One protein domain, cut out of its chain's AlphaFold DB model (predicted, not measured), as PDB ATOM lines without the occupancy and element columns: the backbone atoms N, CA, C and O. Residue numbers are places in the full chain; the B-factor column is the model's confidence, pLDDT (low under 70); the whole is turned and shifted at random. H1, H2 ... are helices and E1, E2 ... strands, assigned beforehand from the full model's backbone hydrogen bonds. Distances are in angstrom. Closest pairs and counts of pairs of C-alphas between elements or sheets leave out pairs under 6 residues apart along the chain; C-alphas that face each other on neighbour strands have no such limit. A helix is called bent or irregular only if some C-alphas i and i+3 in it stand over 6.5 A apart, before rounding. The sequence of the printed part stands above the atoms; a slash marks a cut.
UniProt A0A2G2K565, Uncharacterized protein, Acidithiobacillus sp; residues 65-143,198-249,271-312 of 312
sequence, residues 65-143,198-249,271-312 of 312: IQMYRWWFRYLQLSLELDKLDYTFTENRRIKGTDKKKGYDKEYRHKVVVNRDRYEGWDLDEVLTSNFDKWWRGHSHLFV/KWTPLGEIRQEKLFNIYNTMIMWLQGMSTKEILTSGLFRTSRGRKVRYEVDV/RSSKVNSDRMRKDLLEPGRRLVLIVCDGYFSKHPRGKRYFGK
ATOM      1  N   ILE A  65     120.471 170.967 127.894       81.69
ATOM      2  CA  ILE A  65     121.440 171.779 127.131       81.69
ATOM      3  C   ILE A  65     121.074 171.930 125.647       81.69
ATOM      4  O   ILE A  65     121.190 172.995 125.047       81.69
ATOM      5  N   GLN A  66     120.550 170.861 125.056       81.50
ATOM      6  CA  GLN A  66     120.164 170.826 123.653       81.50
ATOM      7  C   GLN A  66     119.028 171.805 123.304       81.50
ATOM      8  O   GLN A  66     118.945 172.249 122.165       81.50
ATOM      9  N   MET A  67     118.153 172.168 124.251       85.06
ATOM     10  CA  MET A  67     117.132 173.193 124.005       85.06
ATOM     11  C   MET A  67     117.772 174.564 123.787       85.06
ATOM     12  O   MET A  67     117.362 175.279 122.879       85.06
ATOM     13  N   TYR A  68     118.812 174.896 124.556       87.94
ATOM     14  CA  TYR A  68     119.582 176.126 124.370       87.94
ATOM     15  C   TYR A  68     120.380 176.095 123.063       87.94
ATOM     16  O   TYR A  68     120.414 177.091 122.350       87.94
ATOM     17  N   ARG A  69     120.924 174.930 122.677       89.81
ATOM     18  CA  ARG A  69     121.532 174.734 121.346       89.81
ATOM     19  C   ARG A  69     120.564 175.038 120.213       89.81
ATOM     20  O   ARG A  69     120.939 175.692 119.244       89.81
ATOM     21  N   TRP A  70     119.328 174.553 120.312       91.31
ATOM     22  CA  TRP A  70     118.317 174.854 119.306       91.31
ATOM     23  C   TRP A  70     117.915 176.322 119.330       91.31
ATOM     24  O   TRP A  70     117.817 176.915 118.263       91.31
ATOM     25  N   TRP A  71     117.752 176.921 120.509       92.56
ATOM     26  CA  TRP A  71     117.477 178.352 120.619       92.56
ATOM     27  C   TRP A  71     118.553 179.176 119.908       92.56
ATOM     28  O   TRP A  71     118.219 179.953 119.019       92.56
ATOM     29  N   PHE A  72     119.830 178.910 120.188       93.25
ATOM     30  CA  PHE A  72     120.961 179.539 119.508       93.25
ATOM     31  C   PHE A  72     120.873 179.407 117.981       93.25
ATOM     32  O   PHE A  72     121.001 180.393 117.268       93.25
ATOM     33  N   ARG A  73     120.586 178.207 117.457       92.62
ATOM     34  CA  ARG A  73     120.490 177.982 116.001       92.62
ATOM     35  C   ARG A  73     119.336 178.737 115.353       92.62
ATOM     36  O   ARG A  73     119.498 179.307 114.279       92.62
ATOM     37  N   TYR A  74     118.161 178.725 115.980       93.94
ATOM     38  CA  TYR A  74     117.025 179.486 115.466       93.94
ATOM     39  C   TYR A  74     117.272 180.994 115.578       93.94
ATOM     40  O   TYR A  74     116.806 181.734 114.716       93.94
ATOM     41  N   LEU A  75     118.018 181.450 116.587       94.50
ATOM     42  CA  LEU A  75     118.400 182.853 116.731       94.50
ATOM     43  C   LEU A  75     119.395 183.267 115.647       94.50
ATOM     44  O   LEU A  75     119.169 184.274 114.990       94.50
ATOM     45  N   GLN A  76     120.415 182.449 115.383       94.31
ATOM     46  CA  GLN A  76     121.357 182.648 114.281       94.31
ATOM     47  C   GLN A  76     120.630 182.762 112.932       94.31
ATOM     48  O   GLN A  76     120.865 183.712 112.189       94.31
ATOM     49  N   LEU A  77     119.678 181.861 112.659       93.81
ATOM     50  CA  LEU A  77     118.823 181.942 111.470       93.81
ATOM     51  C   LEU A  77     117.974 183.221 111.449       93.81
ATOM     52  O   LEU A  77     117.832 183.845 110.404       93.81
ATOM     53  N   SER A  78     117.409 183.619 112.591       93.69
ATOM     54  CA  SER A  78     116.576 184.824 112.694       93.69
ATOM     55  C   SER A  78     117.382 186.096 112.427       93.69
ATOM     56  O   SER A  78     116.924 186.942 111.671       93.69
ATOM     57  N   LEU A  79     118.591 186.206 112.987       93.56
ATOM     58  CA  LEU A  79     119.507 187.330 112.768       93.56
ATOM     59  C   LEU A  79     119.961 187.422 111.310       93.56
ATOM     60  O   LEU A  79     120.092 188.509 110.759       93.56
ATOM     61  N   GLU A  80     120.211 186.277 110.679       93.00
ATOM     62  CA  GLU A  80     120.574 186.221 109.267       93.00
ATOM     63  C   GLU A  80     119.414 186.661 108.365       93.00
ATOM     64  O   GLU A  80     119.626 187.424 107.427       93.00
ATOM     65  N   LEU A  81     118.185 186.242 108.678       91.44
ATOM     66  CA  LEU A  81     116.980 186.670 107.964       91.44
ATOM     67  C   LEU A  81     116.649 188.152 108.180       91.44
ATOM     68  O   LEU A  81     116.212 188.808 107.239       91.44
ATOM     69  N   ASP A  82     116.887 188.674 109.384       92.12
ATOM     70  CA  ASP A  82     116.745 190.097 109.724       92.12
ATOM     71  C   ASP A  82     117.742 190.951 108.919       92.12
ATOM     72  O   ASP A  82     117.357 191.921 108.274       92.12
ATOM     73  N   LYS A  83     119.011 190.518 108.807       90.50
ATOM     74  CA  LYS A  83     120.013 191.168 107.933       90.50
ATOM     75  C   LYS A  83     119.630 191.173 106.448       90.50
ATOM     76  O   LYS A  83     120.111 192.026 105.709       90.50
ATOM     77  N   LEU A  84     118.807 190.221 106.011       89.25
ATOM     78  CA  LEU A  84     118.328 190.095 104.630       89.25
ATOM     79  C   LEU A  84     116.949 190.743 104.411       89.25
ATOM     80  O   LEU A  84     116.378 190.596 103.333       89.25
ATOM     81  N   ASP A  85     116.408 191.432 105.420       87.62
ATOM     82  CA  ASP A  85     115.083 192.063 105.415       87.62
ATOM     83  C   ASP A  85     113.924 191.108 105.064       87.62
ATOM     84  O   ASP A  85     112.919 191.482 104.450       87.62
ATOM     85  N   TYR A  86     114.055 189.833 105.440       87.88
ATOM     86  CA  TYR A  86     113.127 188.801 104.995       87.88
ATOM     87  C   TYR A  86     111.741 188.939 105.643       87.88
ATOM     88  O   TYR A  86     111.590 189.161 106.848       87.88
ATOM     89  N   THR A  87     110.693 188.727 104.844       87.81
ATOM     90  CA  THR A  87     109.298 188.779 105.297       87.81
ATOM     91  C   THR A  87     108.595 187.462 105.002       87.81
ATOM     92  O   THR A  87     108.482 187.044 103.854       87.81
ATOM     93  N   PHE A  88     108.065 186.811 106.038       86.12
ATOM     94  CA  PHE A  88     107.226 185.633 105.861       86.12
ATOM     95  C   PHE A  88     105.837 186.027 105.371       86.12
ATOM     96  O   PHE A  88     105.161 186.851 105.988       86.12
ATOM     97  N   THR A  89     105.382 185.369 104.311       82.62
ATOM     98  CA  THR A  89     104.042 185.523 103.743       82.62
ATOM     99  C   THR A  89     103.206 184.271 104.013       82.62
ATOM    100  O   THR A  89     103.652 183.129 103.840       82.62
ATOM    101  N   GLU A  90     101.971 184.445 104.483       75.81
ATOM    102  CA  GLU A  90     101.031 183.338 104.640       75.81
ATOM    103  C   GLU A  90      99.618 183.712 104.195       75.81
ATOM    104  O   GLU A  90      98.958 184.583 104.762       75.81
ATOM    105  N   ASN A  91      99.118 182.966 103.209       69.06
ATOM    106  CA  ASN A  91      97.722 183.028 102.798       69.06
ATOM    107  C   ASN A  91      96.886 182.168 103.747       69.06
ATOM    108  O   ASN A  91      97.055 180.938 103.807       69.06
ATOM    109  N   ARG A  92      95.980 182.810 104.488       65.94
ATOM    110  CA  ARG A  92      95.015 182.122 105.352       65.94
ATOM    111  C   ARG A  92      93.836 181.647 104.526       65.94
ATOM    112  O   ARG A  92      93.423 182.316 103.593       65.94
ATOM    113  N   ARG A  93      93.270 180.493 104.866       61.09
ATOM    114  CA  ARG A  93      91.989 180.076 104.287       61.09
ATOM    115  C   ARG A  93      90.859 180.751 105.049       61.09
ATOM    116  O   ARG A  93      90.852 180.720 106.279       61.09
ATOM    117  N   ILE A  94      89.902 181.315 104.322       62.81
ATOM    118  CA  ILE A  94      88.651 181.795 104.904       62.81
ATOM    119  C   ILE A  94      87.941 180.571 105.493       62.81
ATOM    120  O   ILE A  94      87.858 179.523 104.842       62.81
ATOM    121  N   LYS A  95      87.460 180.669 106.741       57.06
ATOM    122  CA  LYS A  95      86.562 179.646 107.286       57.06
ATOM    123  C   LYS A  95      85.320 179.636 106.402       57.06
ATOM    124  O   LYS A  95      84.613 180.637 106.356       57.06
ATOM    125  N   GLY A  96      85.115 178.543 105.671       52.69
ATOM    126  CA  GLY A  96      84.025 178.430 104.712       52.69
ATOM    127  C   GLY A  96      82.687 178.673 105.400       52.69
ATOM    128  O   GLY A  96      82.238 177.849 106.185       52.69
ATOM    129  N   THR A  97      82.086 179.818 105.111       55.06
ATOM    130  CA  THR A  97      80.631 179.965 105.080       55.06
ATOM    131  C   THR A  97      80.181 179.563 103.678       55.06
ATOM    132  O   THR A  97      80.970 179.677 102.734       55.06
ATOM    133  N   ASP A  98      78.937 179.099 103.521       54.78
ATOM    134  CA  ASP A  98      78.423 178.523 102.263       54.78
ATOM    135  C   ASP A  98      78.618 179.415 101.021       54.78
ATOM    136  O   ASP A  98      78.620 178.923  99.897       54.78
ATOM    137  N   LYS A  99      78.868 180.719 101.212       56.78
ATOM    138  CA  LYS A  99      79.002 181.725 100.149       56.78
ATOM    139  C   LYS A  99      80.438 182.197  99.850       56.78
ATOM    140  O   LYS A  99      80.633 182.893  98.859       56.78
ATOM    141  N   LYS A 100      81.460 181.853 100.654       55.28
ATOM    142  CA  LYS A 100      82.866 182.266 100.409       55.28
ATOM    143  C   LYS A 100      83.860 181.147 100.735       55.28
ATOM    144  O   LYS A 100      84.319 181.001 101.867       55.28
ATOM    145  N   LYS A 101      84.251 180.390  99.705       53.94
ATOM    146  CA  LYS A 101      85.444 179.528  99.721       53.94
ATOM    147  C   LYS A 101      86.594 180.294  99.069       53.94
ATOM    148  O   LYS A 101      86.517 180.628  97.894       53.94
ATOM    149  N   GLY A 102      87.651 180.583  99.822       63.28
ATOM    150  CA  GLY A 102      88.794 181.332  99.304       63.28
ATOM    151  C   GLY A 102      89.929 181.478 100.310       63.28
ATOM    152  O   GLY A 102      89.862 180.964 101.433       63.28
ATOM    153  N   TYR A 103      90.982 182.173  99.892       60.41
ATOM    154  CA  TYR A 103      92.042 182.639 100.777       60.41
ATOM    155  C   TYR A 103      91.735 184.081 101.209       60.41
ATOM    156  O   TYR A 103      91.235 184.871 100.415       60.41
ATOM    157  N   ASP A 104      91.973 184.385 102.482       63.81
ATOM    158  CA  ASP A 104      91.932 185.741 103.029       63.81
ATOM    159  C   ASP A 104      93.145 186.543 102.518       63.81
ATOM    160  O   ASP A 104      94.032 185.983 101.861       63.81
ATOM    161  N   LYS A 105      93.209 187.840 102.840       66.12
ATOM    162  CA  LYS A 105      94.366 188.694 102.539       66.12
ATOM    163  C   LYS A 105      95.667 188.053 103.043       66.12
ATOM    164  O   LYS A 105      95.713 187.437 104.110       66.12
ATOM    165  N   GLU A 106      96.724 188.206 102.251       70.00
ATOM    166  CA  GLU A 106      98.071 187.732 102.567       70.00
ATOM    167  C   GLU A 106      98.552 188.359 103.885       70.00
ATOM    168  O   GLU A 106      98.671 189.581 103.996       70.00
ATOM    169  N   TYR A 107      98.829 187.530 104.893       75.06
ATOM    170  CA  TYR A 107      99.446 187.993 106.134       75.06
ATOM    171  C   TYR A 107     100.957 188.038 105.947       75.06
ATOM    172  O   TYR A 107     101.579 187.014 105.659       75.06
ATOM    173  N   ARG A 108     101.545 189.218 106.140       82.12
ATOM    174  CA  ARG A 108     102.988 189.442 106.042       82.12
ATOM    175  C   ARG A 108     103.566 189.703 107.427       82.12
ATOM    176  O   ARG A 108     103.090 190.582 108.138       82.12
ATOM    177  N   HIS A 109     104.585 188.940 107.804       83.44
ATOM    178  CA  HIS A 109     105.322 189.112 109.052       83.44
ATOM    179  C   HIS A 109     106.804 189.274 108.753       83.44
ATOM    180  O   HIS A 109     107.475 188.319 108.355       83.44
ATOM    181  N   LYS A 110     107.302 190.494 108.951       87.00
ATOM    182  CA  LYS A 110     108.720 190.811 108.820       87.00
ATOM    183  C   LYS A 110     109.507 190.161 109.957       87.00
ATOM    184  O   LYS A 110     109.048 190.157 111.102       87.00
ATOM    185  N   VAL A 111     110.655 189.578 109.630       89.25
ATOM    186  CA  VAL A 111     111.563 188.985 110.612       89.25
ATOM    187  C   VAL A 111     112.420 190.108 111.180       89.25
ATOM    188  O   VAL A 111     113.286 190.607 110.481       89.25
ATOM    189  N   VAL A 112     112.136 190.527 112.415       91.00
ATOM    190  CA  VAL A 112     112.893 191.575 113.119       91.00
ATOM    191  C   VAL A 112     113.246 191.062 114.503       91.00
ATOM    192  O   VAL A 112     112.344 190.770 115.292       91.00
ATOM    193  N   VAL A 113     114.539 190.938 114.805       92.00
ATOM    194  CA  VAL A 113     114.985 190.434 116.107       92.00
ATOM    195  C   VAL A 113     114.957 191.562 117.133       92.00
ATOM    196  O   VAL A 113     115.591 192.601 116.964       92.00
ATOM    197  N   ASN A 114     114.244 191.349 118.239       90.38
ATOM    198  CA  ASN A 114     114.245 192.272 119.364       90.38
ATOM    199  C   ASN A 114     115.583 192.165 120.112       90.38
ATOM    200  O   ASN A 114     115.790 191.237 120.895       90.38
ATOM    201  N   ARG A 115     116.491 193.110 119.853       90.25
ATOM    202  CA  ARG A 115     117.849 193.109 120.414       90.25
ATOM    203  C   ARG A 115     117.868 193.354 121.921       90.25
ATOM    204  O   ARG A 115     118.628 192.690 122.618       90.25
ATOM    205  N   ASP A 116     116.972 194.199 122.426       88.88
ATOM    206  CA  ASP A 116     116.842 194.498 123.860       88.88
ATOM    207  C   ASP A 116     116.515 193.230 124.661       88.88
ATOM    208  O   ASP A 116     116.976 193.018 125.781       88.88
ATOM    209  N   ARG A 117     115.741 192.326 124.052       87.31
ATOM    210  CA  ARG A 117     115.405 191.018 124.624       87.31
ATOM    211  C   ARG A 117     116.531 189.995 124.555       87.31
ATOM    212  O   ARG A 117     116.313 188.892 125.032       87.31
ATOM    213  N   TYR A 118     117.689 190.312 123.995       90.00
ATOM    214  CA  TYR A 118     118.861 189.435 123.963       90.00
ATOM    215  C   TYR A 118     120.083 190.089 124.609       90.00
ATOM    216  O   TYR A 118     121.226 189.776 124.284       90.00
ATOM    217  N   GLU A 119     119.849 190.987 125.561       87.81
ATOM    218  CA  GLU A 119     120.906 191.615 126.340       87.81
ATOM    219  C   GLU A 119     121.827 190.568 127.001       87.81
ATOM    220  O   GLU A 119     121.375 189.665 127.720       87.81
ATOM    221  N   GLY A 120     123.131 190.712 126.747       85.69
ATOM    222  CA  GLY A 120     124.188 189.827 127.236       85.69
ATOM    223  C   GLY A 120     124.398 188.558 126.409       85.69
ATOM    224  O   GLY A 120     125.212 187.737 126.795       85.69
ATOM    225  N   TRP A 121     123.675 188.348 125.303       91.00
ATOM    226  CA  TRP A 121     123.927 187.207 124.411       91.00
ATOM    227  C   TRP A 121     125.017 187.461 123.369       91.00
ATOM    228  O   TRP A 121     125.391 186.508 122.693       91.00
ATOM    229  N   ASP A 122     125.460 188.703 123.185       91.81
ATOM    230  CA  ASP A 122     126.410 189.101 122.142       91.81
ATOM    231  C   ASP A 122     125.977 188.625 120.745       91.81
ATOM    232  O   ASP A 122     126.516 187.686 120.157       91.81
ATOM    233  N   LEU A 123     124.944 189.278 120.198       91.25
ATOM    234  CA  LEU A 123     124.275 188.868 118.953       91.25
ATOM    235  C   LEU A 123     125.222 188.737 117.746       91.25
ATOM    236  O   LEU A 123     124.997 187.888 116.879       91.25
ATOM    237  N   ASP A 124     126.288 189.535 117.691       90.25
ATOM    238  CA  ASP A 124     127.305 189.434 116.639       90.25
ATOM    239  C   ASP A 124     128.146 188.154 116.766       90.25
ATOM    240  O   ASP A 124     128.456 187.506 115.756       90.25
ATOM    241  N   GLU A 125     128.445 187.726 117.999       91.12
ATOM    242  CA  GLU A 125     129.072 186.430 118.248       91.12
ATOM    243  C   GLU A 125     128.093 185.293 117.926       91.12
ATOM    244  O   GLU A 125     128.476 184.328 117.267       91.12
ATOM    245  N   VAL A 126     126.813 185.410 118.297       91.25
ATOM    246  CA  VAL A 126     125.792 184.392 117.979       91.25
ATOM    247  C   VAL A 126     125.676 184.154 116.474       91.25
ATOM    248  O   VAL A 126     125.519 183.014 116.029       91.25
ATOM    249  N   LEU A 127     125.761 185.216 115.672       91.00
ATOM    250  CA  LEU A 127     125.672 185.094 114.222       91.00
ATOM    251  C   LEU A 127     126.881 184.358 113.624       91.00
ATOM    252  O   LEU A 127     126.714 183.579 112.684       91.00
ATOM    253  N   THR A 128     128.086 184.595 114.145       90.75
ATOM    254  CA  THR A 128     129.347 184.172 113.508       90.75
ATOM    255  C   THR A 128     129.970 182.918 114.127       90.75
ATOM    256  O   THR A 128     130.593 182.122 113.420       90.75
ATOM    257  N   SER A 129     129.795 182.724 115.430       89.44
ATOM    258  CA  SER A 129     130.407 181.664 116.225       89.44
ATOM    259  C   SER A 129     129.577 180.377 116.215       89.44
ATOM    260  O   SER A 129     128.484 180.280 115.651       89.44
ATOM    261  N   ASN A 130     130.122 179.338 116.843       89.25
ATOM    262  CA  ASN A 130     129.398 178.099 117.095       89.25
ATOM    263  C   ASN A 130     128.891 178.069 118.543       89.25
ATOM    264  O   ASN A 130     129.472 178.694 119.430       89.25
ATOM    265  N   PHE A 131     127.835 177.291 118.787       87.88
ATOM    266  CA  PHE A 131     127.232 177.207 120.117       87.88
ATOM    267  C   PHE A 131     128.238 176.822 121.209       87.88
ATOM    268  O   PHE A 131     128.178 177.366 122.300       87.88
ATOM    269  N   ASP A 132     129.144 175.876 120.949       86.88
ATOM    270  CA  ASP A 132     130.034 175.348 121.990       86.88
ATOM    271  C   ASP A 132     131.111 176.348 122.421       86.88
ATOM    272  O   ASP A 132     131.548 176.302 123.569       86.88
ATOM    273  N   LYS A 133     131.545 177.236 121.520       89.31
ATOM    274  CA  LYS A 133     132.436 178.359 121.833       89.31
ATOM    275  C   LYS A 133     131.673 179.424 122.613       89.31
ATOM    276  O   LYS A 133     132.061 179.727 123.736       89.31
ATOM    277  N   TRP A 134     130.543 179.870 122.069       91.38
ATOM    278  CA  TRP A 134     129.693 180.887 122.686       91.38
ATOM    279  C   TRP A 134     129.227 180.484 124.098       91.38
ATOM    280  O   TRP A 134     129.335 181.257 125.048       91.38
ATOM    281  N   TRP A 135     128.808 179.228 124.284       88.44
ATOM    282  CA  TRP A 135     128.334 178.708 125.570       88.44
ATOM    283  C   TRP A 135     129.401 178.759 126.671       88.44
ATOM    284  O   TRP A 135     129.054 178.897 127.841       88.44
ATOM    285  N   ARG A 136     130.698 178.666 126.346       86.38
ATOM    286  CA  ARG A 136     131.756 178.734 127.372       86.38
ATOM    287  C   ARG A 136     131.792 180.098 128.060       86.38
ATOM    288  O   ARG A 136     131.919 180.119 129.278       86.38
ATOM    289  N   GLY A 137     131.626 181.189 127.311       84.94
ATOM    290  CA  GLY A 137     131.547 182.546 127.867       84.94
ATOM    291  C   GLY A 137     130.179 182.872 128.469       84.94
ATOM    292  O   GLY A 137     130.087 183.513 129.511       84.94
ATOM    293  N   HIS A 138     129.106 182.343 127.876       87.38
ATOM    294  CA  HIS A 138     127.734 182.787 128.153       87.38
ATOM    295  C   HIS A 138     126.902 181.830 129.014       87.38
ATOM    296  O   HIS A 138     125.750 182.122 129.332       87.38
ATOM    297  N   SER A 139     127.452 180.677 129.414       81.69
ATOM    298  CA  SER A 139     126.708 179.672 130.190       81.69
ATOM    299  C   SER A 139     126.128 180.225 131.491       81.69
ATOM    300  O   SER A 139     125.020 179.842 131.859       81.69
ATOM    301  N   HIS A 140     126.817 181.166 132.143       80.12
ATOM    302  CA  HIS A 140     126.385 181.799 133.390       80.12
ATOM    303  C   HIS A 140     124.971 182.412 133.307       80.12
ATOM    304  O   HIS A 140     124.251 182.425 134.300       80.12
ATOM    305  N   LEU A 141     124.517 182.822 132.117       83.31
ATOM    306  CA  LEU A 141     123.180 183.388 131.889       83.31
ATOM    307  C   LEU A 141     122.041 182.353 131.985       83.31
ATOM    308  O   LEU A 141     120.873 182.705 132.186       83.31
ATOM    309  N   PHE A 142     122.365 181.074 131.800       80.25
ATOM    310  CA  PHE A 142     121.409 179.965 131.678       80.25
ATOM    311  C   PHE A 142     121.433 179.008 132.866       80.25
ATOM    312  O   PHE A 142     120.644 178.061 132.925       80.25
ATOM    313  N   VAL A 143     122.369 179.225 133.777       77.25
ATOM    314  CA  VAL A 143     122.692 178.332 134.879       77.25
ATOM    315  C   VAL A 143     122.014 178.827 136.146       77.25
ATOM    316  O   VAL A 143     121.914 180.027 136.381       77.25
ATOM    317  N   LYS A 198     118.192 183.774 134.238       74.25
ATOM    318  CA  LYS A 198     117.599 184.859 133.417       74.25
ATOM    319  C   LYS A 198     116.852 184.302 132.197       74.25
ATOM    320  O   LYS A 198     115.777 184.786 131.849       74.25
ATOM    321  N   TRP A 199     117.372 183.231 131.591       79.44
ATOM    322  CA  TRP A 199     116.823 182.656 130.360       79.44
ATOM    323  C   TRP A 199     116.375 181.205 130.532       79.44
ATOM    324  O   TRP A 199     117.181 180.279 130.647       79.44
ATOM    325  N   THR A 200     115.063 180.977 130.462       79.25
ATOM    326  CA  THR A 200     114.478 179.630 130.478       79.25
ATOM    327  C   THR A 200     113.593 179.404 129.250       79.25
ATOM    328  O   THR A 200     112.599 180.113 129.085       79.25
ATOM    329  N   PRO A 201     113.883 178.388 128.411       80.19
ATOM    330  CA  PRO A 201     113.007 177.991 127.317       80.19
ATOM    331  C   PRO A 201     111.595 177.670 127.807       80.19
ATOM    332  O   PRO A 201     111.400 176.893 128.752       80.19
ATOM    333  N   LEU A 202     110.599 178.240 127.133       79.06
ATOM    334  CA  LEU A 202     109.195 178.091 127.491       79.06
ATOM    335  C   LEU A 202     108.567 176.948 126.689       79.06
ATOM    336  O   LEU A 202     108.548 176.935 125.460       79.06
ATOM    337  N   GLY A 203     108.003 175.972 127.395       77.88
ATOM    338  CA  GLY A 203     107.484 174.750 126.782       77.88
ATOM    339  C   GLY A 203     108.579 173.759 126.379       77.88
ATOM    340  O   GLY A 203     109.766 173.965 126.624       77.88
ATOM    341  N   GLU A 204     108.151 172.653 125.785       77.06
ATOM    342  CA  GLU A 204     109.040 171.588 125.337       77.06
ATOM    343  C   GLU A 204     108.587 171.101 123.962       77.06
ATOM    344  O   GLU A 204     107.432 170.718 123.759       77.06
ATOM    345  N   ILE A 205     109.511 171.130 123.004       80.06
ATOM    346  CA  ILE A 205     109.313 170.565 121.674       80.06
ATOM    347  C   ILE A 205     110.324 169.442 121.513       80.06
ATOM    348  O   ILE A 205     111.492 169.571 121.872       80.06
ATOM    349  N   ARG A 206     109.860 168.326 120.950       81.06
ATOM    350  CA  ARG A 206     110.720 167.192 120.621       81.06
ATOM    351  C   ARG A 206     111.847 167.624 119.689       81.06
ATOM    352  O   ARG A 206     111.602 168.318 118.701       81.06
ATOM    353  N   GLN A 207     113.061 167.169 119.962       79.44
ATOM    354  CA  GLN A 207     114.232 167.586 119.195       79.44
ATOM    355  C   GLN A 207     114.196 167.119 117.752       79.44
ATOM    356  O   GLN A 207     114.625 167.859 116.879       79.44
ATOM    357  N   GLU A 208     113.638 165.941 117.472       82.56
ATOM    358  CA  GLU A 208     113.488 165.456 116.099       82.56
ATOM    359  C   GLU A 208     112.554 166.377 115.320       82.56
ATOM    360  O   GLU A 208     112.789 166.663 114.151       82.56
ATOM    361  N   LYS A 209     111.519 166.898 115.991       87.38
ATOM    362  CA  LYS A 209     110.618 167.878 115.399       87.38
ATOM    363  C   LYS A 209     111.339 169.210 115.161       87.38
ATOM    364  O   LYS A 209     111.237 169.728 114.058       87.38
ATOM    365  N   LEU A 210     112.089 169.730 116.138       89.81
ATOM    366  CA  LEU A 210     112.893 170.955 115.972       89.81
ATOM    367  C   LEU A 210     113.917 170.827 114.839       89.81
ATOM    368  O   LEU A 210     114.043 171.749 114.038       89.81
ATOM    369  N   PHE A 211     114.590 169.679 114.758       89.75
ATOM    370  CA  PHE A 211     115.568 169.342 113.729       89.75
ATOM    371  C   PHE A 211     114.934 169.295 112.344       89.75
ATOM    372  O   PHE A 211     115.414 169.955 111.425       89.75
ATOM    373  N   ASN A 212     113.831 168.557 112.204       90.31
ATOM    374  CA  ASN A 212     113.137 168.439 110.928       90.31
ATOM    375  C   ASN A 212     112.622 169.799 110.466       90.31
ATOM    376  O   ASN A 212     112.840 170.164 109.321       90.31
ATOM    377  N   ILE A 213     112.002 170.571 111.361       91.62
ATOM    378  CA  ILE A 213     111.518 171.916 111.046       91.62
ATOM    379  C   ILE A 213     112.670 172.827 110.601       91.62
ATOM    380  O   ILE A 213     112.543 173.503 109.585       91.62
ATOM    381  N   TYR A 214     113.790 172.831 111.328       92.62
ATOM    382  CA  TYR A 214     114.940 173.682 111.021       92.62
ATOM    383  C   TYR A 214     115.526 173.361 109.643       92.62
ATOM    384  O   TYR A 214     115.707 174.258 108.822       92.62
ATOM    385  N   ASN A 215     115.754 172.075 109.358       92.06
ATOM    386  CA  ASN A 215     116.245 171.642 108.054       92.06
ATOM    387  C   ASN A 215     115.263 172.015 106.941       92.06
ATOM    388  O   ASN A 215     115.689 172.594 105.947       92.06
ATOM    389  N   THR A 216     113.960 171.772 107.125       91.06
ATOM    390  CA  THR A 216     112.950 172.192 106.146       91.06
ATOM    391  C   THR A 216     113.005 173.690 105.888       91.06
ATOM    392  O   THR A 216     112.940 174.095 104.735       91.06
ATOM    393  N   MET A 217     113.128 174.512 106.935       91.31
ATOM    394  CA  MET A 217     113.176 175.968 106.800       91.31
ATOM    395  C   MET A 217     114.372 176.416 105.970       91.31
ATOM    396  O   MET A 217     114.186 177.169 105.024       91.31
ATOM    397  N   ILE A 218     115.577 175.927 106.275       92.19
ATOM    398  CA  ILE A 218     116.775 176.272 105.499       92.19
ATOM    399  C   ILE A 218     116.614 175.838 104.049       92.19
ATOM    400  O   ILE A 218     116.882 176.620 103.144       92.19
ATOM    401  N   MET A 219     116.152 174.606 103.829       89.94
ATOM    402  CA  MET A 219     116.024 174.095 102.474       89.94
ATOM    403  C   MET A 219     114.981 174.871 101.660       89.94
ATOM    404  O   MET A 219     115.190 175.159 100.486       89.94
ATOM    405  N   TRP A 220     113.868 175.230 102.300       90.12
ATOM    406  CA  TRP A 220     112.808 176.024 101.694       90.12
ATOM    407  C   TRP A 220     113.264 177.454 101.387       90.12
ATOM    408  O   TRP A 220     113.013 177.939 100.292       90.12
ATOM    409  N   LEU A 221     113.993 178.100 102.305       89.25
ATOM    410  CA  LEU A 221     114.570 179.435 102.091       89.25
ATOM    411  C   LEU A 221     115.581 179.447 100.937       89.25
ATOM    412  O   LEU A 221     115.663 180.428 100.209       89.25
ATOM    413  N   GLN A 222     116.306 178.346 100.729       88.50
ATOM    414  CA  GLN A 222     117.217 178.159  99.595       88.50
ATOM    415  C   GLN A 222     116.500 177.849  98.266       88.50
ATOM    416  O   GLN A 222     117.168 177.665  97.252       88.50
ATOM    417  N   GLY A 223     115.163 177.788  98.252       86.25
ATOM    418  CA  GLY A 223     114.359 177.589  97.044       86.25
ATOM    419  C   GLY A 223     114.185 176.132  96.603       86.25
ATOM    420  O   GLY A 223     113.724 175.900  95.488       86.25
ATOM    421  N   MET A 224     114.525 175.138  97.436       86.69
ATOM    422  CA  MET A 224     114.321 173.731  97.063       86.69
ATOM    423  C   MET A 224     112.840 173.365  96.958       86.69
ATOM    424  O   MET A 224     111.991 173.818  97.735       86.69
ATOM    425  N   SER A 225     112.530 172.468  96.020       86.81
ATOM    426  CA  SER A 225     111.158 172.017  95.795       86.81
ATOM    427  C   SER A 225     110.675 171.071  96.904       86.81
ATOM    428  O   SER A 225     111.451 170.366  97.552       86.81
ATOM    429  N   THR A 226     109.355 170.970  97.108       84.69
ATOM    430  CA  THR A 226     108.772 170.030  98.092       84.69
ATOM    431  C   THR A 226     109.244 168.587  97.870       84.69
ATOM    432  O   THR A 226     109.453 167.845  98.832       84.69
ATOM    433  N   LYS A 227     109.426 168.182  96.605       85.56
ATOM    434  CA  LYS A 227     109.890 166.838  96.246       85.56
ATOM    435  C   LYS A 227     111.344 166.625  96.657       85.56
ATOM    436  O   LYS A 227     111.636 165.607  97.281       85.56
ATOM    437  N   GLU A 228     112.224 167.580  96.367       87.56
ATOM    438  CA  GLU A 228     113.630 167.535  96.791       87.56
ATOM    439  C   GLU A 228     113.740 167.478  98.312       87.56
ATOM    440  O   GLU A 228     114.408 166.600  98.857       87.56
ATOM    441  N   ILE A 229     113.004 168.347  99.009       87.38
ATOM    442  CA  ILE A 229     113.036 168.435 100.469       87.38
ATOM    443  C   ILE A 229     112.630 167.103 101.100       87.38
ATOM    444  O   ILE A 229     113.388 166.538 101.888       87.38
ATOM    445  N   LEU A 230     111.468 166.559 100.728       86.69
ATOM    446  CA  LEU A 230     110.941 165.313 101.297       86.69
ATOM    447  C   LEU A 230     111.716 164.053 100.869       86.69
ATOM    448  O   LEU A 230     111.601 163.025 101.539       86.69
ATOM    449  N   THR A 231     112.509 164.124  99.797       87.69
ATOM    450  CA  THR A 231     113.343 163.009  99.308       87.69
ATOM    451  C   THR A 231     114.792 163.095  99.802       87.69
ATOM    452  O   THR A 231     115.502 162.097  99.780       87.69
ATOM    453  N   SER A 232     115.220 164.242 100.337       84.81
ATOM    454  CA  SER A 232     116.609 164.519 100.739       84.81
ATOM    455  C   SER A 232     117.230 163.555 101.755       84.81
ATOM    456  O   SER A 232     118.448 163.527 101.913       84.81
ATOM    457  N   GLY A 233     116.418 162.804 102.506       82.50
ATOM    458  CA  GLY A 233     116.903 161.950 103.594       82.50
ATOM    459  C   GLY A 233     117.453 162.730 104.796       82.50
ATOM    460  O   GLY A 233     117.997 162.129 105.719       82.50
ATOM    461  N   LEU A 234     117.277 164.055 104.836       85.62
ATOM    462  CA  LEU A 234     117.788 164.939 105.890       85.62
ATOM    463  C   LEU A 234     116.843 165.056 107.094       85.62
ATOM    464  O   LEU A 234     116.982 165.968 107.908       85.62
ATOM    465  N   PHE A 235     115.888 164.134 107.227       85.88
ATOM    466  CA  PHE A 235     114.904 164.118 108.305       85.88
ATOM    467  C   PHE A 235     115.109 162.956 109.269       85.88
ATOM    468  O   PHE A 235     115.441 161.835 108.888       85.88
ATOM    469  N   ARG A 236     114.826 163.219 110.544       80.12
ATOM    470  CA  ARG A 236     114.783 162.224 111.614       80.12
ATOM    471  C   ARG A 236     113.394 161.624 111.741       80.12
ATOM    472  O   ARG A 236     112.377 162.304 111.588       80.12
ATOM    473  N   THR A 237     113.360 160.346 112.096       78.75
ATOM    474  CA  THR A 237     112.130 159.666 112.500       78.75
ATOM    475  C   THR A 237     111.658 160.235 113.837       78.75
ATOM    476  O   THR A 237     112.429 160.287 114.789       78.75
ATOM    477  N   SER A 238     110.389 160.635 113.937       71.38
ATOM    478  CA  SER A 238     109.788 161.075 115.204       71.38
ATOM    479  C   SER A 238     108.610 160.172 115.549       71.38
ATOM    480  O   SER A 238     107.677 160.040 114.759       71.38
ATOM    481  N   ARG A 239     108.650 159.521 116.722       67.75
ATOM    482  CA  ARG A 239     107.644 158.529 117.167       67.75
ATOM    483  C   ARG A 239     107.333 157.452 116.112       67.75
ATOM    484  O   ARG A 239     106.171 157.195 115.809       67.75
ATOM    485  N   GLY A 240     108.364 156.892 115.481       66.94
ATOM    486  CA  GLY A 240     108.202 155.874 114.434       66.94
ATOM    487  C   GLY A 240     107.691 156.398 113.084       66.94
ATOM    488  O   GLY A 240     107.641 155.637 112.124       66.94
ATOM    489  N   ARG A 241     107.364 157.693 112.955       74.44
ATOM    490  CA  ARG A 241     106.940 158.297 111.685       74.44
ATOM    491  C   ARG A 241     108.133 158.898 110.952       74.44
ATOM    492  O   ARG A 241     108.838 159.752 111.495       74.44
ATOM    493  N   LYS A 242     108.346 158.458 109.711       79.81
ATOM    494  CA  LYS A 242     109.375 158.991 108.809       79.81
ATOM    495  C   LYS A 242     108.781 160.121 107.969       79.81
ATOM    496  O   LYS A 242     107.682 159.986 107.438       79.81
ATOM    497  N   VAL A 243     109.515 161.221 107.835       81.19
ATOM    498  CA  VAL A 243     109.186 162.298 106.891       81.19
ATOM    499  C   VAL A 243     109.801 161.906 105.551       81.19
ATOM    500  O   VAL A 243     111.022 161.919 105.413       81.19
ATOM    501  N   ARG A 244     108.970 161.463 104.606       83.69
ATOM    502  CA  ARG A 244     109.385 161.046 103.257       83.69
ATOM    503  C   ARG A 244     108.390 161.545 102.217       83.69
ATOM    504  O   ARG A 244     107.262 161.888 102.571       83.69
ATOM    505  N   TYR A 245     108.801 161.583 100.960       82.31
ATOM    506  CA  TYR A 245     107.890 161.821  99.849       82.31
ATOM    507  C   TYR A 245     107.030 160.575  99.607       82.31
ATOM    508  O   TYR A 245     107.559 159.469  99.506       82.31
ATOM    509  N   GLU A 246     105.711 160.742  99.537       81.12
ATOM    510  CA  GLU A 246     104.793 159.676  99.134       81.12
ATOM    511  C   GLU A 246     104.546 159.759  97.627       81.12
ATOM    512  O   GLU A 246     104.182 160.819  97.112       81.12
ATOM    513  N   VAL A 247     104.779 158.652  96.921       78.00
ATOM    514  CA  VAL A 247     104.508 158.528  95.486       78.00
ATOM    515  C   VAL A 247     103.079 158.025  95.318       78.00
ATOM    516  O   VAL A 247     102.692 157.063  95.980       78.00
ATOM    517  N   ASP A 248     102.307 158.676  94.446       68.38
ATOM    518  CA  ASP A 248     100.962 158.214  94.110       68.38
ATOM    519  C   ASP A 248     101.064 156.834  93.439       68.38
ATOM    520  O   ASP A 248     101.717 156.674  92.407       68.38
ATOM    521  N   VAL A 249     100.417 155.827  94.024       61.16
ATOM    522  CA  VAL A 249     100.269 154.510  93.397       61.16
ATOM    523  C   VAL A 249      99.052 154.612  92.481       61.16
ATOM    524  O   VAL A 249      97.936 154.813  92.957       61.16
ATOM    525  N   ARG A 271      95.086 161.450  98.605       72.31
ATOM    526  CA  ARG A 271      96.140 161.320  97.574       72.31
ATOM    527  C   ARG A 271      97.513 161.708  98.125       72.31
ATOM    528  O   ARG A 271      97.602 162.638  98.937       72.31
ATOM    529  N   SER A 272      98.578 161.084  97.630       75.38
ATOM    530  CA  SER A 272      99.946 161.327  98.093       75.38
ATOM    531  C   SER A 272     100.365 162.783  97.880       75.38
ATOM    532  O   SER A 272     100.969 163.387  98.765       75.38
ATOM    533  N   SER A 273      99.925 163.423  96.792       74.50
ATOM    534  CA  SER A 273     100.100 164.872  96.570       74.50
ATOM    535  C   SER A 273      99.528 165.751  97.700       74.50
ATOM    536  O   SER A 273     100.181 166.696  98.167       74.50
ATOM    537  N   LYS A 274      98.327 165.426  98.203       79.19
ATOM    538  CA  LYS A 274      97.681 166.129  99.323       79.19
ATOM    539  C   LYS A 274      98.407 165.861 100.641       79.19
ATOM    540  O   LYS A 274      98.511 166.787 101.453       79.19
ATOM    541  N   VAL A 275      98.895 164.635 100.845       82.50
ATOM    542  CA  VAL A 275      99.676 164.240 102.028       82.50
ATOM    543  C   VAL A 275     101.017 164.969 102.058       82.50
ATOM    544  O   VAL A 275     101.329 165.599 103.065       82.50
ATOM    545  N   ASN A 276     101.758 164.978 100.950       84.69
ATOM    546  CA  ASN A 276     103.028 165.694 100.815       84.69
ATOM    547  C   ASN A 276     102.848 167.199 101.061       84.69
ATOM    548  O   ASN A 276     103.616 167.801 101.810       84.69
ATOM    549  N   SER A 277     101.782 167.794 100.510       82.00
ATOM    550  CA  SER A 277     101.459 169.211 100.727       82.00
ATOM    551  C   SER A 277     101.091 169.523 102.182       82.00
ATOM    552  O   SER A 277     101.555 170.521 102.730       82.00
ATOM    553  N   ASP A 278     100.262 168.688 102.827       84.44
ATOM    554  CA  ASP A 278      99.921 168.857 104.249       84.44
ATOM    555  C   ASP A 278     101.171 168.701 105.132       84.44
ATOM    556  O   ASP A 278     101.386 169.521 106.022       84.44
ATOM    557  N   ARG A 279     102.019 167.705 104.852       85.94
ATOM    558  CA  ARG A 279     103.267 167.439 105.580       85.94
ATOM    559  C   ARG A 279     104.242 168.610 105.464       85.94
ATOM    560  O   ARG A 279     104.784 169.062 106.467       85.94
ATOM    561  N   MET A 280     104.431 169.143 104.259       87.25
ATOM    562  CA  MET A 280     105.318 170.284 104.045       87.25
ATOM    563  C   MET A 280     104.782 171.548 104.722       87.25
ATOM    564  O   MET A 280     105.482 172.180 105.513       87.25
ATOM    565  N   ARG A 281     103.520 171.905 104.456       84.88
ATOM    566  CA  ARG A 281     102.946 173.161 104.945       84.88
ATOM    567  C   ARG A 281     102.657 173.124 106.450       84.88
ATOM    568  O   ARG A 281     103.160 173.974 107.178       84.88
ATOM    569  N   LYS A 282     101.853 172.166 106.916       83.88
ATOM    570  CA  LYS A 282     101.299 172.161 108.284       83.88
ATOM    571  C   LYS A 282     102.256 171.579 109.316       83.88
ATOM    572  O   LYS A 282     102.315 172.076 110.438       83.88
ATOM    573  N   ASP A 283     102.987 170.524 108.961       85.00
ATOM    574  CA  ASP A 283     103.821 169.821 109.942       85.00
ATOM    575  C   ASP A 283     105.218 170.441 110.085       85.00
ATOM    576  O   ASP A 283     105.815 170.335 111.163       85.00
ATOM    577  N   LEU A 284     105.728 171.092 109.029       89.81
ATOM    578  CA  LEU A 284     107.105 171.591 108.960       89.81
ATOM    579  C   LEU A 284     107.180 173.123 108.837       89.81
ATOM    580  O   LEU A 284     107.667 173.771 109.763       89.81
ATOM    581  N   LEU A 285     106.674 173.715 107.745       88.62
ATOM    582  CA  LEU A 285     106.852 175.148 107.461       88.62
ATOM    583  C   LEU A 285     106.111 176.070 108.429       88.62
ATOM    584  O   LEU A 285     106.721 176.974 108.993       88.62
ATOM    585  N   GLU A 286     104.810 175.864 108.647       87.06
ATOM    586  CA  GLU A 286     104.019 176.713 109.547       87.06
ATOM    587  C   GLU A 286     104.602 176.732 110.979       87.06
ATOM    588  O   GLU A 286     104.790 177.819 111.535       87.06
ATOM    589  N   PRO A 287     104.958 175.583 111.595       88.38
ATOM    590  CA  PRO A 287     105.675 175.570 112.867       88.38
ATOM    591  C   PRO A 287     107.051 176.243 112.809       88.38
ATOM    592  O   PRO A 287     107.422 176.908 113.773       88.38
ATOM    593  N   GLY A 288     107.795 176.094 111.710       89.12
ATOM    594  CA  GLY A 288     109.113 176.710 111.533       89.12
ATOM    595  C   GLY A 288     109.072 178.223 111.489       89.12
ATOM    596  O   GLY A 288     109.778 178.870 112.259       89.12
ATOM    597  N   ARG A 289     108.169 178.787 110.685       90.50
ATOM    598  CA  ARG A 289     107.928 180.235 110.628       90.50
ATOM    599  C   ARG A 289     107.545 180.782 111.999       90.50
ATOM    600  O   ARG A 289     108.093 181.785 112.443       90.50
ATOM    601  N   ARG A 290     106.649 180.092 112.718       89.00
ATOM    602  CA  ARG A 290     106.284 180.472 114.095       89.00
ATOM    603  C   ARG A 290     107.485 180.433 115.033       89.00
ATOM    604  O   ARG A 290     107.614 181.339 115.841       89.00
ATOM    605  N   LEU A 291     108.331 179.408 114.957       91.06
ATOM    606  CA  LEU A 291     109.504 179.288 115.827       91.06
ATOM    607  C   LEU A 291     110.512 180.410 115.591       91.06
ATOM    608  O   LEU A 291     110.961 180.998 116.568       91.06
ATOM    609  N   VAL A 292     110.807 180.737 114.332       92.00
ATOM    610  CA  VAL A 292     111.677 181.871 113.978       92.00
ATOM    611  C   VAL A 292     111.123 183.167 114.571       92.00
ATOM    612  O   VAL A 292     111.836 183.873 115.272       92.00
ATOM    613  N   LEU A 293     109.826 183.438 114.404       90.62
ATOM    614  CA  LEU A 293     109.212 184.654 114.951       90.62
ATOM    615  C   LEU A 293     109.142 184.676 116.488       90.62
ATOM    616  O   LEU A 293     109.332 185.723 117.093       90.62
ATOM    617  N   ILE A 294     108.909 183.534 117.142       90.75
ATOM    618  CA  ILE A 294     108.954 183.437 118.614       90.75
ATOM    619  C   ILE A 294     110.360 183.772 119.129       90.75
ATOM    620  O   ILE A 294     110.494 184.453 120.145       90.75
ATOM    621  N   VAL A 295     111.387 183.307 118.415       92.06
ATOM    622  CA  VAL A 295     112.788 183.612 118.710       92.06
ATOM    623  C   VAL A 295     113.101 185.074 118.455       92.06
ATOM    624  O   VAL A 295     113.777 185.679 119.276       92.06
ATOM    625  N   CYS A 296     112.545 185.688 117.417       91.25
ATOM    626  CA  CYS A 296     112.673 187.129 117.205       91.25
ATOM    627  C   CYS A 296     112.179 187.954 118.408       91.25
ATOM    628  O   CYS A 296     112.811 188.943 118.763       91.25
ATOM    629  N   ASP A 297     111.119 187.519 119.097       88.75
ATOM    630  CA  ASP A 297     110.597 188.198 120.295       88.75
ATOM    631  C   ASP A 297     111.401 187.926 121.587       88.75
ATOM    632  O   ASP A 297     111.053 188.467 122.639       88.75
ATOM    633  N   GLY A 298     112.449 187.092 121.553       88.19
ATOM    634  CA  GLY A 298     113.252 186.765 122.741       88.19
ATOM    635  C   GLY A 298     112.824 185.503 123.493       88.19
ATOM    636  O   GLY A 298     113.200 185.311 124.648       88.19
ATOM    637  N   TYR A 299     112.010 184.637 122.883       89.38
ATOM    638  CA  TYR A 299     111.525 183.410 123.518       89.38
ATOM    639  C   TYR A 299     111.866 182.176 122.689       89.38
ATOM    640  O   TYR A 299     112.140 182.254 121.500       89.38
ATOM    641  N   PHE A 300     111.794 180.989 123.288       87.62
ATOM    642  CA  PHE A 300     111.998 179.744 122.549       87.62
ATOM    643  C   PHE A 300     110.924 178.712 122.855       87.62
ATOM    644  O   PHE A 300     110.457 178.608 123.988       87.62
ATOM    645  N   SER A 301     110.556 177.931 121.832       83.31
ATOM    646  CA  SER A 301     109.506 176.901 121.834       83.31
ATOM    647  C   SER A 301     108.067 177.429 121.997       83.31
ATOM    648  O   SER A 301     107.193 177.061 121.208       83.31
ATOM    649  N   LYS A 302     107.797 178.323 122.954       82.06
ATOM    650  CA  LYS A 302     106.470 178.917 123.175       82.06
ATOM    651  C   LYS A 302     106.580 180.372 123.624       82.06
ATOM    652  O   LYS A 302     107.378 180.702 124.489       82.06
ATOM    653  N   HIS A 303     105.714 181.232 123.097       75.62
ATOM    654  CA  HIS A 303     105.604 182.613 123.565       75.62
ATOM    655  C   HIS A 303     104.812 182.679 124.894       75.62
ATOM    656  O   HIS A 303     103.720 182.101 124.961       75.62
ATOM    657  N   PRO A 304     105.274 183.407 125.934       70.06
ATOM    658  CA  PRO A 304     104.617 183.440 127.249       70.06
ATOM    659  C   PRO A 304     103.229 184.078 127.196       70.06
ATOM    660  O   PRO A 304     102.279 183.545 127.755       70.06
ATOM    661  N   ARG A 305     103.078 185.167 126.431       71.69
ATOM    662  CA  ARG A 305     101.790 185.864 126.229       71.69
ATOM    663  C   ARG A 305     100.835 185.154 125.255       71.69
ATOM    664  O   ARG A 305      99.871 185.751 124.800       71.69
ATOM    665  N   GLY A 306     101.138 183.916 124.848       68.94
ATOM    666  CA  GLY A 306     100.301 183.162 123.910       68.94
ATOM    667  C   GLY A 306     100.188 183.778 122.509       68.94
ATOM    668  O   GLY A 306      99.237 183.465 121.794       68.94
ATOM    669  N   LYS A 307     101.142 184.636 122.114       72.56
ATOM    670  CA  LYS A 307     101.176 185.309 120.809       72.56
ATOM    671  C   LYS A 307     101.157 184.271 119.683       72.56
ATOM    672  O   LYS A 307     101.930 183.312 119.688       72.56
ATOM    673  N   ARG A 308     100.245 184.453 118.725       67.31
ATOM    674  CA  ARG A 308     100.076 183.580 117.554       67.31
ATOM    675  C   ARG A 308     100.356 184.387 116.295       67.31
ATOM    676  O   ARG A 308      99.470 185.075 115.807       67.31
ATOM    677  N   TYR A 309     101.567 184.267 115.764       64.25
ATOM    678  CA  TYR A 309     101.998 185.030 114.588       64.25
ATOM    679  C   TYR A 309     101.207 184.717 113.311       64.25
ATOM    680  O   TYR A 309     101.184 185.535 112.412       64.25
ATOM    681  N   PHE A 310     100.496 183.588 113.221       65.75
ATOM    682  CA  PHE A 310      99.778 183.216 111.992       65.75
ATOM    683  C   PHE A 310      98.311 182.803 112.198       65.75
ATOM    684  O   PHE A 310      97.702 182.220 111.306       65.75
ATOM    685  N   GLY A 311      97.681 183.186 113.317       54.28
ATOM    686  CA  GLY A 311      96.274 182.832 113.576       54.28
ATOM    687  C   GLY A 311      96.085 181.332 113.858       54.28
ATOM    688  O   GLY A 311      97.065 180.624 114.059       54.28
ATOM    689  N   LYS A 312      94.837 180.871 114.014       47.19
ATOM    690  CA  LYS A 312      94.504 179.528 114.543       47.19
ATOM    691  C   LYS A 312      94.863 178.378 113.610       47.19
ATOM    692  O   LYS A 312      94.412 178.423 112.448       47.19
TER     693      LYS A 312
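AT A GLANCE: This is residues 65 to 143, 198 to 249 and 271 to 312 of the 312 residues of an uncharacterized protein of Acidithiobacillus sp (UniProt A0A2G2K565). A long helix, H6, bent but running nearly straight, passes through the middle, and two helices, H1 and H4, cross its second arm while running the same way as each other. The short helices H2 and H3 sit by H1 at one end of the longest axis; the strand hairpin E1 E2 reaches toward the other end, and the last residues, 297 to 312, fold back from the end of H6. The printed part has 173 residues, with six named helices and two named strands in the order H1 E1 E2 H2 H3 H4 H5 H6; the sheet is the antiparallel pair E1 - E2, and the class is mostly helix. The whole is compact, with a radius of gyration of the C-alphas of 17.5 A, and only just elongated, spanning 55 by 36 by 29 A.

HOW THE PARTS SIT: H1, residues 65 to 83, is the hub, touching four other helices. E1, residues 87 to 93, and E2, residues 103 to 110, form an antiparallel hairpin, with N 88 and O 109 2.8 A apart and N 90 and O 107 2.9 A apart, both within hydrogen-bond range. H2, residues 123 to 128, touches residues 72 to 80 of H1 about perpendicular at 88 degrees, the closest C-alphas being those of Gln 76 and Leu 127, 5.0 A apart. H3, residues 131 to 141, only just touches H1, with 3 pairs of C-alphas within 8 A, the closest Arg 69 and Phe 131 at 6.3 A; it is irregular, C-alphas 137 and 140 being 7.6 A apart. H4, residues 207 to 221, only just touches H1, with 3 pairs within 8 A, the closest C-alphas being those of Trp 70 and Leu 210, 7.5 A apart; they run the same way at a shallow tilt of 15 degrees. H6, residues 272 to 296, was assigned as one helix by its hydrogen bonds but is bent, C-alphas 283 and 286 being 6.9 A apart; its arms H6a, residues 272 to 283, and H6b, residues 286 to 296, stand at a shallow tilt of 17 degrees. H6b touches H1 about perpendicular at 85 degrees, the closest C-alphas being those of Ser 78 and Val 292, 5.9 A apart. It touches H4 at 88 degrees, the closest C-alphas being those of Ile 213 and Gly 288, 5.4 A apart. H5, residues 226 to 231, touches H6a at 86 degrees, the closest C-alphas being those of Thr 226 and Met 280, 6.9 A apart. Every O i to N i+4 pair is within hydrogen-bond range in H1, H2, H4, H5, H6a and H6b; H3 has 3 of 7, and 5 of 8 for O i to N i+3.

IN THESE COORDINATES: H1 begins at C-alpha 65, (121.440, 171.779, 127.131), and is 27.3 A long. E1 measures 19.4 A and E2 20.2 A; H3 measures 13.9 A and H4 20.8 A. H6a measures 15.1 A and H6b 15.6 A, ending at C-alpha 296, (112.673, 187.129, 117.205).

THE WHOLE: The C-alphas of Lys 99 and Arg 136 are the two farthest apart, 59.4 A. Residues 144 to 197 are cut out, with 8.4 A between C-alphas 143 and 198, and residues 250 to 270, with 9.0 A between C-alphas 249 and 271. Of the links printed whole, E2 to H2 is long. The mean pLDDT of the printed part is 82.3; 25 residues are under 70, among them 91 to 105 and 308 to 312.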